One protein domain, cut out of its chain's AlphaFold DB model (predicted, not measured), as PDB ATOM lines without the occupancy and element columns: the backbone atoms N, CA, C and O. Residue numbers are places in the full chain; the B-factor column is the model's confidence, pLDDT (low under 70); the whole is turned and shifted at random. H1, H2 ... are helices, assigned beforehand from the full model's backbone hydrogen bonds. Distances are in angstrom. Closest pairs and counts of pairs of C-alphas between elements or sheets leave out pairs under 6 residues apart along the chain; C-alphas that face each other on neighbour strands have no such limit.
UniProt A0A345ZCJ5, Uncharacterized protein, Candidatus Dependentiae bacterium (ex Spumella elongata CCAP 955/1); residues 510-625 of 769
ATOM      1  N   GLU A 510     213.671 238.634 175.855       82.94
ATOM      2  CA  GLU A 510     214.223 239.367 176.995       82.94
ATOM      3  C   GLU A 510     213.134 240.080 177.810       82.94
ATOM      4  O   GLU A 510     213.095 239.953 179.030       82.94
ATOM      5  N   GLU A 511     212.182 240.746 177.147       84.25
ATOM      6  CA  GLU A 511     211.049 241.392 177.815       84.25
ATOM      7  C   GLU A 511     210.170 240.361 178.543       84.25
ATOM      8  O   GLU A 511     209.782 240.575 179.688       84.25
ATOM      9  N   GLN A 512     209.926 239.191 177.942       86.69
ATOM     10  CA  GLN A 512     209.232 238.089 178.615       86.69
ATOM     11  C   GLN A 512     209.995 237.588 179.844       86.69
ATOM     12  O   GLN A 512     209.380 237.320 180.875       86.69
ATOM     13  N   GLN A 513     211.321 237.453 179.767       88.00
ATOM     14  CA  GLN A 513     212.141 237.026 180.902       88.00
ATOM     15  C   GLN A 513     212.096 238.043 182.049       88.00
ATOM     16  O   GLN A 513     211.920 237.647 183.204       88.00
ATOM     17  N   VAL A 514     212.188 239.338 181.734       90.69
ATOM     18  CA  VAL A 514     212.090 240.431 182.712       90.69
ATOM     19  C   VAL A 514     210.718 240.446 183.384       90.69
ATOM     20  O   VAL A 514     210.631 240.454 184.612       90.69
ATOM     21  N   LEU A 515     209.637 240.374 182.606       89.31
ATOM     22  CA  LEU A 515     208.277 240.375 183.150       89.31
ATOM     23  C   LEU A 515     208.003 239.142 184.005       89.31
ATOM     24  O   LEU A 515     207.418 239.260 185.080       89.31
ATOM     25  N   ASN A 516     208.477 237.971 183.580       90.12
ATOM     26  CA  ASN A 516     208.371 236.755 184.377       90.12
ATOM     27  C   ASN A 516     209.136 236.877 185.701       90.12
ATOM     28  O   ASN A 516     208.638 236.426 186.731       90.12
ATOM     29  N   LEU A 517     210.318 237.506 185.713       91.50
ATOM     30  CA  LEU A 517     211.059 237.762 186.951       91.50
ATOM     31  C   LEU A 517     210.267 238.666 187.906       91.50
ATOM     32  O   LEU A 517     210.159 238.341 189.090       91.50
ATOM     33  N   LEU A 518     209.696 239.763 187.399       90.62
ATOM     34  CA  LEU A 518     208.897 240.702 188.195       90.62
ATOM     35  C   LEU A 518     207.600 240.061 188.714       90.62
ATOM     36  O   LEU A 518     207.251 240.248 189.877       90.62
ATOM     37  N   LEU A 519     206.928 239.240 187.900       88.56
ATOM     38  CA  LEU A 519     205.748 238.468 188.308       88.56
ATOM     39  C   LEU A 519     206.079 237.470 189.420       88.56
ATOM     40  O   LEU A 519     205.404 237.441 190.448       88.56
ATOM     41  N   VAL A 520     207.152 236.691 189.254       86.44
ATOM     42  CA  VAL A 520     207.612 235.738 190.275       86.44
ATOM     43  C   VAL A 520     208.000 236.465 191.562       86.44
ATOM     44  O   VAL A 520     207.746 235.959 192.652       86.44
ATOM     45  N   TYR A 521     208.605 237.647 191.455       87.06
ATOM     46  CA  TYR A 521     208.910 238.491 192.604       87.06
ATOM     47  C   TYR A 521     207.642 238.975 193.322       87.06
ATOM     48  O   TYR A 521     207.540 238.795 194.535       87.06
ATOM     49  N   ALA A 522     206.652 239.497 192.594       84.19
ATOM     50  CA  ALA A 522     205.369 239.912 193.167       84.19
ATOM     51  C   ALA A 522     204.660 238.750 193.891       84.19
ATOM     52  O   ALA A 522     204.123 238.903 194.985       84.19
ATOM     53  N   GLU A 523     204.704 237.553 193.316       78.94
ATOM     54  CA  GLU A 523     204.049 236.373 193.885       78.94
ATOM     55  C   GLU A 523     204.785 235.787 195.087       78.94
ATOM     56  O   GLU A 523     204.151 235.396 196.062       78.94
ATOM     57  N   LYS A 524     206.117 235.720 195.043       74.25
ATOM     58  CA  LYS A 524     206.896 235.023 196.077       74.25
ATOM     59  C   LYS A 524     207.396 235.926 197.195       74.25
ATOM     60  O   LYS A 524     207.531 235.456 198.317       74.25
ATOM     61  N   ALA A 525     207.711 237.186 196.903       70.06
ATOM     62  CA  ALA A 525     208.310 238.098 197.877       70.06
ATOM     63  C   ALA A 525     207.300 239.074 198.499       70.06
ATOM     64  O   ALA A 525     207.546 239.568 199.598       70.06
ATOM     65  N   LEU A 526     206.182 239.355 197.817       70.19
ATOM     66  CA  LEU A 526     205.205 240.362 198.247       70.19
ATOM     67  C   LEU A 526     203.838 239.776 198.655       70.19
ATOM     68  O   LEU A 526     203.106 240.424 199.403       70.19
ATOM     69  N   ASP A 527     203.470 238.567 198.219       69.50
ATOM     70  CA  ASP A 527     202.145 238.016 198.524       69.50
ATOM     71  C   ASP A 527     201.956 237.642 200.010       69.50
ATOM     72  O   ASP A 527     202.821 237.074 200.679       69.50
ATOM     73  N   LYS A 528     200.766 237.937 200.534       52.09
ATOM     74  CA  LYS A 528     200.405 237.873 201.957       52.09
ATOM     75  C   LYS A 528     200.432 236.451 202.523       52.09
ATOM     76  O   LYS A 528     200.758 236.279 203.690       52.09
ATOM     77  N   GLN A 529     200.105 235.441 201.716       55.31
ATOM     78  CA  GLN A 529     200.225 234.030 202.115       55.31
ATOM     79  C   GLN A 529     201.687 233.548 202.101       55.31
ATOM     80  O   GLN A 529     202.044 232.608 202.814       55.31
ATOM     81  N   ALA A 530     202.539 234.221 201.323       52.00
ATOM     82  CA  ALA A 530     203.957 233.929 201.212       52.00
ATOM     83  C   ALA A 530     204.744 234.529 202.387       52.00
ATOM     84  O   ALA A 530     205.637 233.871 202.889       52.00
ATOM     85  N   ILE A 531     204.415 235.707 202.919       53.00
ATOM     86  CA  ILE A 531     205.220 236.351 203.984       53.00
ATOM     87  C   ILE A 531     205.343 235.510 205.274       53.00
ATOM     88  O   ILE A 531     206.419 235.468 205.877       53.00
ATOM     89  N   ASP A 532     204.287 234.796 205.667       54.47
ATOM     90  CA  ASP A 532     204.316 233.916 206.846       54.47
ATOM     91  C   ASP A 532     205.055 232.586 206.579       54.47
ATOM     92  O   ASP A 532     205.532 231.939 207.511       54.47
ATOM     93  N   SER A 533     205.194 232.184 205.309       56.81
ATOM     94  CA  SER A 533     205.735 230.882 204.879       56.81
ATOM     95  C   SER A 533     207.084 230.951 204.142       56.81
ATOM     96  O   SER A 533     207.787 229.947 204.046       56.81
ATOM     97  N   THR A 534     207.486 232.127 203.664       61.75
ATOM     98  CA  THR A 534     208.685 232.355 202.846       61.75
ATOM     99  C   THR A 534     209.860 232.623 203.761       61.75
ATOM    100  O   THR A 534     209.774 233.433 204.689       61.75
ATOM    101  N   SER A 535     210.962 231.912 203.550       68.44
ATOM    102  CA  SER A 535     212.173 232.089 204.348       68.44
ATOM    103  C   SER A 535     212.803 233.468 204.088       68.44
ATOM    104  O   SER A 535     212.548 234.099 203.062       68.44
ATOM    105  N   LEU A 536     213.597 233.980 205.036       75.31
ATOM    106  CA  LEU A 536     214.335 235.230 204.799       75.31
ATOM    107  C   LEU A 536     215.324 235.027 203.644       75.31
ATOM    108  O   LEU A 536     215.489 235.908 202.805       75.31
ATOM    109  N   GLU A 537     215.919 233.835 203.588       76.56
ATOM    110  CA  GLU A 537     216.849 233.409 202.555       76.56
ATOM    111  C   GLU A 537     216.228 233.491 201.154       76.56
ATOM    112  O   GLU A 537     216.874 233.982 200.230       76.56
ATOM    113  N   ASP A 538     214.969 233.080 200.980       77.81
ATOM    114  CA  ASP A 538     214.281 233.162 199.685       77.81
ATOM    115  C   ASP A 538     214.088 234.614 199.224       77.81
ATOM    116  O   ASP A 538     214.247 234.919 198.039       77.81
ATOM    117  N   ILE A 539     213.788 235.524 200.156       79.75
ATOM    118  CA  ILE A 539     213.616 236.954 199.865       79.75
ATOM    119  C   ILE A 539     214.962 237.593 199.503       79.75
ATOM    120  O   ILE A 539     215.042 238.297 198.498       79.75
ATOM    121  N   GLU A 540     216.033 237.286 200.239       83.06
ATOM    122  CA  GLU A 540     217.398 237.732 199.913       83.06
ATOM    123  C   GLU A 540     217.880 237.169 198.561       83.06
ATOM    124  O   GLU A 540     218.570 237.843 197.792       83.06
ATOM    125  N   VAL A 541     217.516 235.927 198.222       85.38
ATOM    126  CA  VAL A 541     217.807 235.337 196.904       85.38
ATOM    127  C   VAL A 541     217.044 236.067 195.799       85.38
ATOM    128  O   VAL A 541     217.606 236.299 194.725       85.38
ATOM    129  N   MET A 542     215.784 236.435 196.032       86.31
ATOM    130  CA  MET A 542     214.992 237.193 195.064       86.31
ATOM    131  C   MET A 542     215.509 238.622 194.882       86.31
ATOM    132  O   MET A 542     215.637 239.060 193.741       86.31
ATOM    133  N   GLU A 543     215.895 239.307 195.959       87.44
ATOM    134  CA  GLU A 543     216.577 240.607 195.903       87.44
ATOM    135  C   GLU A 543     217.832 240.526 195.026       87.44
ATOM    136  O   GLU A 543     217.974 241.281 194.065       87.44
ATOM    137  N   LYS A 544     218.705 239.540 195.270       88.25
ATOM    138  CA  LYS A 544     219.916 239.331 194.459       88.25
ATOM    139  C   LYS A 544     219.601 239.084 192.984       88.25
ATOM    140  O   LYS A 544     220.361 239.525 192.123       88.25
ATOM    141  N   LYS A 545     218.504 238.385 192.670       89.94
ATOM    142  CA  LYS A 545     218.065 238.170 191.280       89.94
ATOM    143  C   LYS A 545     217.584 239.463 190.624       89.94
ATOM    144  O   LYS A 545     217.985 239.711 189.491       89.94
ATOM    145  N   ILE A 546     216.786 240.270 191.326       91.88
ATOM    146  CA  ILE A 546     216.334 241.592 190.862       91.88
ATOM    147  C   ILE A 546     217.549 242.487 190.584       91.88
ATOM    148  O   ILE A 546     217.716 242.959 189.466       91.88
ATOM    149  N   VAL A 547     218.454 242.638 191.554       88.00
ATOM    150  CA  VAL A 547     219.650 243.488 191.412       88.00
ATOM    151  C   VAL A 547     220.555 242.998 190.279       88.00
ATOM    152  O   VAL A 547     221.081 243.796 189.508       88.00
ATOM    153  N   LYS A 548     220.725 241.680 190.121       87.88
ATOM    154  CA  LYS A 548     221.520 241.123 189.019       87.88
ATOM    155  C   LYS A 548     220.886 241.387 187.650       87.88
ATOM    156  O   LYS A 548     221.616 241.664 186.702       87.88
ATOM    157  N   ALA A 549     219.563 241.272 187.539       89.44
ATOM    158  CA  ALA A 549     218.851 241.568 186.300       89.44
ATOM    159  C   ALA A 549     218.929 243.062 185.954       89.44
ATOM    160  O   ALA A 549     219.190 243.393 184.802       89.44
ATOM    161  N   GLU A 550     218.823 243.946 186.947       91.31
ATOM    162  CA  GLU A 550     219.039 245.384 186.765       91.31
ATOM    163  C   GLU A 550     220.437 245.695 186.241       91.31
ATOM    164  O   GLU A 550     220.579 246.397 185.249       91.31
ATOM    165  N   LEU A 551     221.479 245.126 186.854       85.50
ATOM    166  CA  LEU A 551     222.854 245.329 186.394       85.50
ATOM    167  C   LEU A 551     223.057 244.858 184.949       85.50
ATOM    168  O   LEU A 551     223.834 245.459 184.214       85.50
ATOM    169  N   HIS A 552     222.377 243.783 184.544       84.56
ATOM    170  CA  HIS A 552     222.441 243.287 183.173       84.56
ATOM    171  C   HIS A 552     221.732 244.216 182.181       84.56
ATOM    172  O   HIS A 552     222.293 244.503 181.128       84.56
ATOM    173  N   LEU A 553     220.539 244.710 182.521       86.25
ATOM    174  CA  LEU A 553     219.803 245.661 181.685       86.25
ATOM    175  C   LEU A 553     220.522 247.011 181.597       86.25
ATOM    176  O   LEU A 553     220.633 247.570 180.509       86.25
ATOM    177  N   ALA A 554     221.101 247.491 182.699       82.00
ATOM    178  CA  ALA A 554     221.818 248.762 182.738       82.00
ATOM    179  C   ALA A 554     223.037 248.769 181.799       82.00
ATOM    180  O   ALA A 554     223.355 249.795 181.205       82.00
ATOM    181  N   GLN A 555     223.688 247.617 181.586       80.69
ATOM    182  CA  GLN A 555     224.760 247.469 180.584       80.69
ATOM    183  C   GLN A 555     224.277 247.694 179.145       80.69
ATOM    184  O   GLN A 555     225.087 247.981 178.267       80.69
ATOM    185  N   GLN A 556     222.975 247.554 178.906       82.94
ATOM    186  CA  GLN A 556     222.324 247.790 177.623       82.94
ATOM    187  C   GLN A 556     221.646 249.169 177.554       82.94
ATOM    188  O   GLN A 556     220.986 249.467 176.561       82.94
ATOM    189  N   GLY A 557     221.784 249.999 178.595       80.00
ATOM    190  CA  GLY A 557     221.065 251.271 178.711       80.00
ATOM    191  C   GLY A 557     219.571 251.106 179.005       80.00
ATOM    192  O   GLY A 557     218.784 251.951 178.602       80.00
ATOM    193  N   LEU A 558     219.168 250.008 179.652       86.12
ATOM    194  CA  LEU A 558     217.785 249.702 180.034       86.12
ATOM    195  C   LEU A 558     217.668 249.510 181.552       86.12
ATOM    196  O   LEU A 558     218.653 249.213 182.222       86.12
ATOM    197  N   HIS A 559     216.454 249.606 182.103       88.62
ATOM    198  CA  HIS A 559     216.215 249.438 183.544       88.62
ATOM    199  C   HIS A 559     214.950 248.622 183.845       88.62
ATOM    200  O   HIS A 559     213.938 248.749 183.153       88.62
ATOM    201  N   LEU A 560     214.956 247.822 184.920       89.88
ATOM    202  CA  LEU A 560     213.801 247.021 185.359       89.88
ATOM    203  C   LEU A 560     212.581 247.888 185.659       89.88
ATOM    204  O   LEU A 560     211.462 247.543 185.275       89.88
ATOM    205  N   LYS A 561     212.792 249.027 186.318       88.62
ATOM    206  CA  LYS A 561     211.734 249.996 186.624       88.62
ATOM    207  C   LYS A 561     211.031 250.540 185.376       88.62
ATOM    208  O   LYS A 561     209.839 250.808 185.438       88.62
ATOM    209  N   TRP A 562     211.703 250.624 184.225       88.25
ATOM    210  CA  TRP A 562     211.061 251.043 182.971       88.25
ATOM    211  C   TRP A 562     210.072 249.997 182.462       88.25
ATOM    212  O   TRP A 562     208.961 250.337 182.051       88.25
ATOM    213  N   TYR A 563     210.431 248.715 182.556       88.81
ATOM    214  CA  TYR A 563     209.493 247.626 182.285       88.81
ATOM    215  C   TYR A 563     208.357 247.614 183.304       88.81
ATOM    216  O   TYR A 563     207.209 247.434 182.924       88.81
ATOM    217  N   LEU A 564     208.630 247.867 184.582       88.19
ATOM    218  CA  LEU A 564     207.569 247.947 185.586       88.19
ATOM    219  C   LEU A 564     206.585 249.097 185.295       88.19
ATOM    220  O   LEU A 564     205.376 248.887 185.351       88.19
ATOM    221  N   ALA A 565     207.085 250.272 184.904       82.69
ATOM    222  CA  ALA A 565     206.269 251.422 184.514       82.69
ATOM    223  C   ALA A 565     205.464 251.171 183.222       82.69
ATOM    224  O   ALA A 565     204.328 251.620 183.099       82.69
ATOM    225  N   ALA A 566     206.007 250.400 182.272       82.00
ATOM    226  CA  ALA A 566     205.305 250.009 181.045       82.00
ATOM    227  C   ALA A 566     204.170 248.979 181.265       82.00
ATOM    228  O   ALA A 566     203.408 248.712 180.332       82.00
ATOM    229  N   PHE A 567     204.052 248.396 182.465       83.00
ATOM    230  CA  PHE A 567     203.051 247.382 182.826       83.00
ATOM    231  C   PHE A 567     202.289 247.779 184.109       83.00
ATOM    232  O   PHE A 567     202.525 247.211 185.183       83.00
ATOM    233  N   PRO A 568     201.334 248.723 184.017       80.81
ATOM    234  CA  PRO A 568     200.689 249.339 185.181       80.81
ATOM    235  C   PRO A 568     199.916 248.353 186.068       80.81
ATOM    236  O   PRO A 568     199.897 248.517 187.286       80.81
ATOM    237  N   ASP A 569     199.331 247.295 185.499       82.12
ATOM    238  CA  ASP A 569     198.616 246.272 186.278       82.12
ATOM    239  C   ASP A 569     199.550 245.496 187.217       82.12
ATOM    240  O   ASP A 569     199.204 245.211 188.368       82.12
ATOM    241  N   LEU A 570     200.762 245.184 186.743       85.81
ATOM    242  CA  LEU A 570     201.783 244.514 187.544       85.81
ATOM    243  C   LEU A 570     202.262 245.427 188.670       85.81
ATOM    244  O   LEU A 570     202.323 244.999 189.824       85.81
ATOM    245  N   TYR A 571     202.536 246.694 188.352       88.06
ATOM    246  CA  TYR A 571     202.916 247.678 189.356       88.06
ATOM    247  C   TYR A 571     201.835 247.856 190.428       88.06
ATOM    248  O   TYR A 571     202.130 247.769 191.619       88.06
ATOM    249  N   LYS A 572     200.570 248.014 190.022       86.06
ATOM    250  CA  LYS A 572     199.436 248.146 190.944       86.06
ATOM    251  C   LYS A 572     199.349 246.954 191.897       86.06
ATOM    252  O   LYS A 572     199.207 247.144 193.105       86.06
ATOM    253  N   ARG A 573     199.504 245.729 191.381       84.81
ATOM    254  CA  ARG A 573     199.545 244.506 192.202       84.81
ATOM    255  C   ARG A 573     200.682 244.555 193.228       84.81
ATOM    256  O   ARG A 573     200.450 244.271 194.403       84.81
ATOM    257  N   MET A 574     201.887 244.936 192.802       87.25
ATOM    258  CA  MET A 574     203.064 245.028 193.673       87.25
ATOM    259  C   MET A 574     202.901 246.100 194.756       87.25
ATOM    260  O   MET A 574     203.171 245.828 195.926       87.25
ATOM    261  N   LYS A 575     202.376 247.279 194.399       87.25
ATOM    262  CA  LYS A 575     202.041 248.367 195.328       87.25
ATOM    263  C   LYS A 575     201.049 247.918 196.396       87.25
ATOM    264  O   LYS A 575     201.303 248.079 197.589       87.25
ATOM    265  N   GLU A 576     199.932 247.312 195.992       83.94
ATOM    266  CA  GLU A 576     198.916 246.831 196.934       83.94
ATOM    267  C   GLU A 576     199.486 245.810 197.925       83.94
ATOM    268  O   GLU A 576     199.145 245.827 199.112       83.94
ATOM    269  N   GLN A 577     200.345 244.908 197.452       80.00
ATOM    270  CA  GLN A 577     200.991 243.905 198.291       80.00
ATOM    271  C   GLN A 577     202.034 244.521 199.237       80.00
ATOM    272  O   GLN A 577     202.035 244.204 200.429       80.00
ATOM    273  N   TYR A 578     202.853 245.457 198.751       83.56
ATOM    274  CA  TYR A 578     203.818 246.203 199.561       83.56
ATOM    275  C   TYR A 578     203.134 246.956 200.714       83.56
ATOM    276  O   TYR A 578     203.524 246.808 201.875       83.56
ATOM    277  N   ILE A 579     202.055 247.697 200.430       81.44
ATOM    278  CA  ILE A 579     201.298 248.453 201.445       81.44
ATOM    279  C   ILE A 579     200.669 247.510 202.481       81.44
ATOM    280  O   ILE A 579     200.712 247.769 203.691       81.44
ATOM    281  N   LYS A 580     200.111 246.375 202.032       78.19
ATOM    282  CA  LYS A 580     199.578 245.333 202.928       78.19
ATOM    283  C   LYS A 580     200.669 244.790 203.854       78.19
ATOM    284  O   LYS A 580     200.413 244.651 205.050       78.19
ATOM    285  N   PHE A 581     201.866 244.520 203.335       76.81
ATOM    286  CA  PHE A 581     203.003 244.058 204.131       76.81
ATOM    287  C   PHE A 581     203.446 245.104 205.163       76.81
ATOM    288  O   PHE A 581     203.523 244.793 206.351       76.81
ATOM    289  N   GLN A 582     203.644 246.357 204.745       76.69
ATOM    290  CA  GLN A 582     204.011 247.463 205.637       76.69
ATOM    291  C   GLN A 582     203.006 247.636 206.789       76.69
ATOM    292  O   GLN A 582     203.387 247.806 207.949       76.69
ATOM    293  N   THR A 583     201.711 247.486 206.499       74.69
ATOM    294  CA  THR A 583     200.644 247.519 207.513       74.69
ATOM    295  C   THR A 583     200.783 246.397 208.547       74.69
ATOM    296  O   THR A 583     200.545 246.623 209.735       74.69
ATOM    297  N   ILE A 584     201.165 245.188 208.122       71.56
ATOM    298  CA  ILE A 584     201.388 244.046 209.024       71.56
ATOM    299  C   ILE A 584     202.598 244.315 209.919       71.56
ATOM    300  O   ILE A 584     202.475 244.212 211.137       71.56
ATOM    301  N   VAL A 585     203.729 244.733 209.341       70.56
ATOM    302  CA  VAL A 585     204.961 245.024 210.096       70.56
ATOM    303  C   VAL A 585     204.722 246.100 211.158       70.56
ATOM    304  O   VAL A 585     205.124 245.919 212.308       70.56
ATOM    305  N   GLN A 586     204.017 247.185 210.816       71.06
ATOM    306  CA  GLN A 586     203.699 248.251 211.773       71.06
ATOM    307  C   GLN A 586     202.746 247.807 212.892       71.06
ATOM    308  O   GLN A 586     202.866 248.271 214.026       71.06
ATOM    309  N   ARG A 587     201.780 246.924 212.604       68.00
ATOM    310  CA  ARG A 587     200.895 246.370 213.643       68.00
ATOM    311  C   ARG A 587     201.666 245.461 214.596       68.00
ATOM    312  O   ARG A 587     201.542 245.633 215.805       68.00
ATOM    313  N   SER A 588     202.489 244.558 214.062       65.19
ATOM    314  CA  SER A 588     203.333 243.661 214.858       65.19
ATOM    315  C   SER A 588     204.301 244.441 215.748       65.19
ATOM    316  O   SER A 588     204.429 244.131 216.928       65.19
ATOM    317  N   SER A 589     204.928 245.502 215.222       65.31
ATOM    318  CA  SER A 589     205.859 246.321 216.003       65.31
ATOM    319  C   SER A 589     205.175 247.045 217.163       65.31
ATOM    320  O   SER A 589     205.733 247.080 218.250       65.31
ATOM    321  N   ARG A 590     203.963 247.586 216.966       64.06
ATOM    322  CA  ARG A 590     203.217 248.284 218.031       64.06
ATOM    323  C   ARG A 590     202.828 247.345 219.170       64.06
ATOM    324  O   ARG A 590     203.054 247.679 220.326       64.06
ATOM    325  N   ILE A 591     202.293 246.171 218.831       60.53
ATOM    326  CA  ILE A 591     201.905 245.146 219.813       60.53
ATOM    327  C   ILE A 591     203.133 244.694 220.613       60.53
ATOM    328  O   ILE A 591     203.065 244.516 221.825       60.53
ATOM    329  N   GLN A 592     204.279 244.540 219.954       59.56
ATOM    330  CA  GLN A 592     205.493 244.076 220.610       59.56
ATOM    331  C   GLN A 592     206.212 245.175 221.398       59.56
ATOM    332  O   GLN A 592     206.755 244.868 222.448       59.56
ATOM    333  N   ASP A 593     206.160 246.445 220.981       60.66
ATOM    334  CA  ASP A 593     206.627 247.578 221.793       60.66
ATOM    335  C   ASP A 593     205.794 247.723 223.082       60.66
ATOM    336  O   ASP A 593     206.333 248.083 224.129       60.66
ATOM    337  N   GLU A 594     204.493 247.414 223.036       60.19
ATOM    338  CA  GLU A 594     203.632 247.330 224.226       60.19
ATOM    339  C   GLU A 594     204.024 246.155 225.133       60.19
ATOM    340  O   GLU A 594     204.140 246.332 226.345       60.19
ATOM    341  N   ILE A 595     204.309 244.983 224.555       60.00
ATOM    342  CA  ILE A 595     204.767 243.805 225.307       60.00
ATOM    343  C   ILE A 595     206.164 244.044 225.901       60.00
ATOM    344  O   ILE A 595     206.358 243.832 227.092       60.00
ATOM    345  N   MET A 596     207.130 244.557 225.139       58.50
ATOM    346  CA  MET A 596     208.506 244.795 225.597       58.50
ATOM    347  C   MET A 596     208.585 245.855 226.696       58.50
ATOM    348  O   MET A 596     209.343 245.672 227.646       58.50
ATOM    349  N   LYS A 597     207.758 246.910 226.629       59.00
ATOM    350  CA  LYS A 597     207.593 247.868 227.739       59.00
ATOM    351  C   LYS A 597     207.045 247.218 229.012       59.00
ATOM    352  O   LYS A 597     207.198 247.792 230.085       59.00
ATOM    353  N   SER A 598     206.407 246.053 228.899       54.44
ATOM    354  CA  SER A 598     205.869 245.294 230.029       54.44
ATOM    355  C   SER A 598     206.774 244.155 230.522       54.44
ATOM    356  O   SER A 598     206.595 243.720 231.656       54.44
ATOM    357  N   THR A 599     207.741 243.672 229.723       54.38
ATOM    358  CA  THR A 599     208.508 242.447 230.046       54.38
ATOM    359  C   THR A 599     210.039 242.541 229.999       54.38
ATOM    360  O   THR A 599     210.674 241.526 230.274       54.38
ATOM    361  N   ASP A 600     210.662 243.690 229.699       54.03
ATOM    362  CA  ASP A 600     212.136 243.880 229.753       54.03
ATOM    363  C   ASP A 600     212.954 242.798 228.995       54.03
ATOM    364  O   ASP A 600     214.071 242.429 229.359       54.03
ATOM    365  N   GLN A 601     212.399 242.253 227.909       56.56
ATOM    366  CA  GLN A 601     213.079 241.269 227.055       56.56
ATOM    367  C   GLN A 601     213.758 241.963 225.873       56.56
ATOM    368  O   GLN A 601     213.228 242.930 225.347       56.56
ATOM    369  N   THR A 602     214.915 241.470 225.422       56.62
ATOM    370  CA  THR A 602     215.631 241.962 224.230       56.62
ATOM    371  C   THR A 602     215.312 241.119 222.988       56.62
ATOM    372  O   THR A 602     215.211 239.896 223.060       56.62
ATOM    373  N   ILE A 603     215.167 241.773 221.826       55.91
ATOM    374  CA  ILE A 603     214.890 241.123 220.528       55.91
ATOM    375  C   ILE A 603     216.111 240.291 220.115       55.91
ATOM    376  O   ILE A 603     217.192 240.838 219.893       55.91
ATOM    377  N   THR A 604     215.945 238.975 219.979       56.41
ATOM    378  CA  THR A 604     216.992 238.067 219.476       56.41
ATOM    379  C   THR A 604     216.793 237.762 217.987       56.41
ATOM    380  O   THR A 604     215.730 238.002 217.420       56.41
ATOM    381  N   ALA A 605     217.812 237.212 217.319       52.41
ATOM    382  CA  ALA A 605     217.759 236.888 215.886       52.41
ATOM    383  C   ALA A 605     216.722 235.804 215.507       52.41
ATOM    384  O   ALA A 605     216.436 235.633 214.324       52.41
ATOM    385  N   GLN A 606     216.161 235.084 216.487       54.56
ATOM    386  CA  GLN A 606     215.088 234.098 216.292       54.56
ATOM    387  C   GLN A 606     213.678 234.714 216.374       54.56
ATOM    388  O   GLN A 606     212.691 234.007 216.182       54.56
ATOM    389  N   ASP A 607     213.571 236.017 216.645       62.75
ATOM    390  CA  ASP A 607     212.299 236.725 216.757       62.75
ATOM    391  C   ASP A 607     211.638 236.907 215.369       62.75
ATOM    392  O   ASP A 607     212.266 237.456 214.452       62.75
ATOM    393  N   PRO A 608     210.366 236.504 215.186       64.00
ATOM    394  CA  PRO A 608     209.600 236.767 213.966       64.00
ATOM    395  C   PRO A 608     209.623 238.241 213.530       64.00
ATOM    396  O   PRO A 608     209.637 238.534 212.330       64.00
ATOM    397  N   LEU A 609     209.708 239.180 214.481       67.44
ATOM    398  CA  LEU A 609     209.782 240.613 214.204       67.44
ATOM    399  C   LEU A 609     211.135 241.034 213.616       67.44
ATOM    400  O   LEU A 609     211.191 241.945 212.788       67.44
ATOM    401  N   TYR A 610     212.232 240.369 213.994       70.25
ATOM    402  CA  TYR A 610     213.551 240.614 213.401       70.25
ATOM    403  C   TYR A 610     213.546 240.261 211.910       70.25
ATOM    404  O   TYR A 610     213.997 241.055 211.077       70.25
ATOM    405  N   LYS A 611     212.954 239.111 211.562       73.62
ATOM    406  CA  LYS A 611     212.755 238.684 210.172       73.62
ATOM    407  C   LYS A 611     211.880 239.680 209.403       73.62
ATOM    408  O   LYS A 611     212.291 240.149 208.346       73.62
ATOM    409  N   GLN A 612     210.727 240.062 209.952       73.81
ATOM    410  CA  GLN A 612     209.816 241.029 209.323       73.81
ATOM    411  C   GLN A 612     210.473 242.400 209.092       73.81
ATOM    412  O   GLN A 612     210.331 242.971 208.013       73.81
ATOM    413  N   LYS A 613     211.258 242.904 210.055       74.75
ATOM    414  CA  LYS A 613     212.018 244.159 209.910       74.75
ATOM    415  C   LYS A 613     213.098 244.071 208.830       74.75
ATOM    416  O   LYS A 613     213.306 245.041 208.108       74.75
ATOM    417  N   LYS A 614     213.790 242.933 208.701       79.38
ATOM    418  CA  LYS A 614     214.759 242.723 207.614       79.38
ATOM    419  C   LYS A 614     214.091 242.702 206.245       79.38
ATOM    420  O   LYS A 614     214.556 243.393 205.347       79.38
ATOM    421  N   VAL A 615     212.989 241.968 206.112       77.56
ATOM    422  CA  VAL A 615     212.209 241.938 204.869       77.56
ATOM    423  C   VAL A 615     211.723 243.343 204.516       77.56
ATOM    424  O   VAL A 615     211.914 243.774 203.387       77.56
ATOM    425  N   ALA A 616     211.204 244.105 205.484       78.00
ATOM    426  CA  ALA A 616     210.800 245.494 205.262       78.00
ATOM    427  C   ALA A 616     211.931 246.365 204.708       78.00
ATOM    428  O   ALA A 616     211.698 247.100 203.756       78.00
ATOM    429  N   LYS A 617     213.155 246.230 205.234       81.38
ATOM    430  CA  LYS A 617     214.324 246.958 204.718       81.38
ATOM    431  C   LYS A 617     214.698 246.562 203.291       81.38
ATOM    432  O   LYS A 617     215.033 247.437 202.505       81.38
ATOM    433  N   ILE A 618     214.638 245.273 202.953       81.94
ATOM    434  CA  ILE A 618     214.894 244.797 201.580       81.94
ATOM    435  C   ILE A 618     213.856 245.389 200.622       81.94
ATOM    436  O   ILE A 618     214.195 245.909 199.564       81.94
ATOM    437  N   LEU A 619     212.578 245.350 201.001       83.00
ATOM    438  CA  LEU A 619     211.510 245.902 200.175       83.00
ATOM    439  C   LEU A 619     211.628 247.428 200.044       83.00
ATOM    440  O   LEU A 619     211.453 247.956 198.953       83.00
ATOM    441  N   GLU A 620     211.950 248.139 201.123       82.75
ATOM    442  CA  GLU A 620     212.236 249.577 201.093       82.75
ATOM    443  C   GLU A 620     213.403 249.892 200.146       82.75
ATOM    444  O   GLU A 620     213.267 250.759 199.286       82.75
ATOM    445  N   HIS A 621     214.500 249.134 200.224       85.06
ATOM    446  CA  HIS A 621     215.657 249.290 199.343       85.06
ATOM    447  C   HIS A 621     215.322 249.088 197.857       85.06
ATOM    448  O   HIS A 621     215.880 249.774 197.001       85.06
ATOM    449  N   LEU A 622     214.419 248.157 197.538       84.31
ATOM    450  CA  LEU A 622     214.037 247.875 196.154       84.31
ATOM    451  C   LEU A 622     213.014 248.869 195.593       84.31
ATOM    452  O   LEU A 622     213.116 249.207 194.417       84.31
ATOM    453  N   HIS A 623     212.044 249.319 196.393       84.69
ATOM    454  CA  HIS A 623     210.854 250.037 195.901       84.69
ATOM    455  C   HIS A 623     210.821 251.534 196.195       84.69
ATOM    456  O   HIS A 623     209.976 252.229 195.644       84.69
ATOM    457  N   THR A 624     211.690 252.038 197.070       77.38
ATOM    458  CA  THR A 624     211.685 253.448 197.491       77.38
ATOM    459  C   THR A 624     213.067 254.069 197.333       77.38
ATOM    460  O   THR A 624     214.058 253.355 197.178       77.38
ATOM    461  N   ASN A 625     213.155 255.398 197.434       71.25
ATOM    462  CA  ASN A 625     214.418 256.138 197.492       71.25
ATOM    463  C   ASN A 625     215.359 255.857 196.304       71.25
ATOM    464  O   ASN A 625     216.570 255.720 196.490       71.25
TER     465      ASN A 625
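What this domain is: This is residues 510 to 625 of the 769 residues of an uncharacterized protein of Candidatus Dependentiae bacterium (ex Spumella elongata CCAP 955/1) (UniProt A0A345ZCJ5). One long helix, H5, runs along most of a rod, with H1 packed on its first part and H6 folded back on its middle, residues 578 to 589, while H3 packs on both H1 and H6. These four make an up-and-down bundle, each running against the one before; H4 crosses near one end, and residues 593 to 602 stick out at the other. The printed part has 116 residues with six named helices, H1 to H6 in order, and no named strand: all helix. It is only just loose, close to compact, with a radius of gyration of the C-alphas of 16.2 A and spans of 54 by 26 by 24 A.

Where its parts are: H1, residues 510 to 526, begins at C-alpha 510 (214.223, 239.367, 176.995) and is 23.1 A long. H2 is residues 528 to 531, H3 residues 536 to 554, 26.9 A, and H4 residues 560 to 565. H5, residues 568 to 599, measures 46.1 A. H6, residues 608 to 623, 22.5 A, ends at C-alpha 623 (210.854, 250.037, 195.901).

How they stand to each other: H1 touches H3, opposite ways at a shallow tilt of 25 degrees; their closest C-alphas, Ala 525 and Ile 539, are 5.8 A apart. With residues 519 to 526 alone H1 touches H5, closest at C-alphas 526 and 577, 5.5 A. H5 and H6 form a helical hairpin, closest at C-alphas 585 and 612, 6.3 A. H3 touches H6, closest at C-alphas 536 and 611, 6.6 A. H4 touches H1, about perpendicular at 83 degrees, closest at C-alphas 514 and 560, 7.3 A. H2 only just touches H5, with 3 pairs of C-alphas within 8 A, closest at C-alphas 528 and 581, 7.1 A. H1 and H6 are apart, as are H3 and H5. Every O i to N i+4 pair is within hydrogen-bond range in H3, H4, H5 and H6, and 12 of 13 in H1; H2 is too short for one.

The domain as a whole: C-alphas 556 and 598, the two farthest apart, are 55.0 A apart. The printed part has no cut and no long link. Mean pLDDT of the printed part is 76.2, with residues 527 to 535 and 587 to 609 under 70.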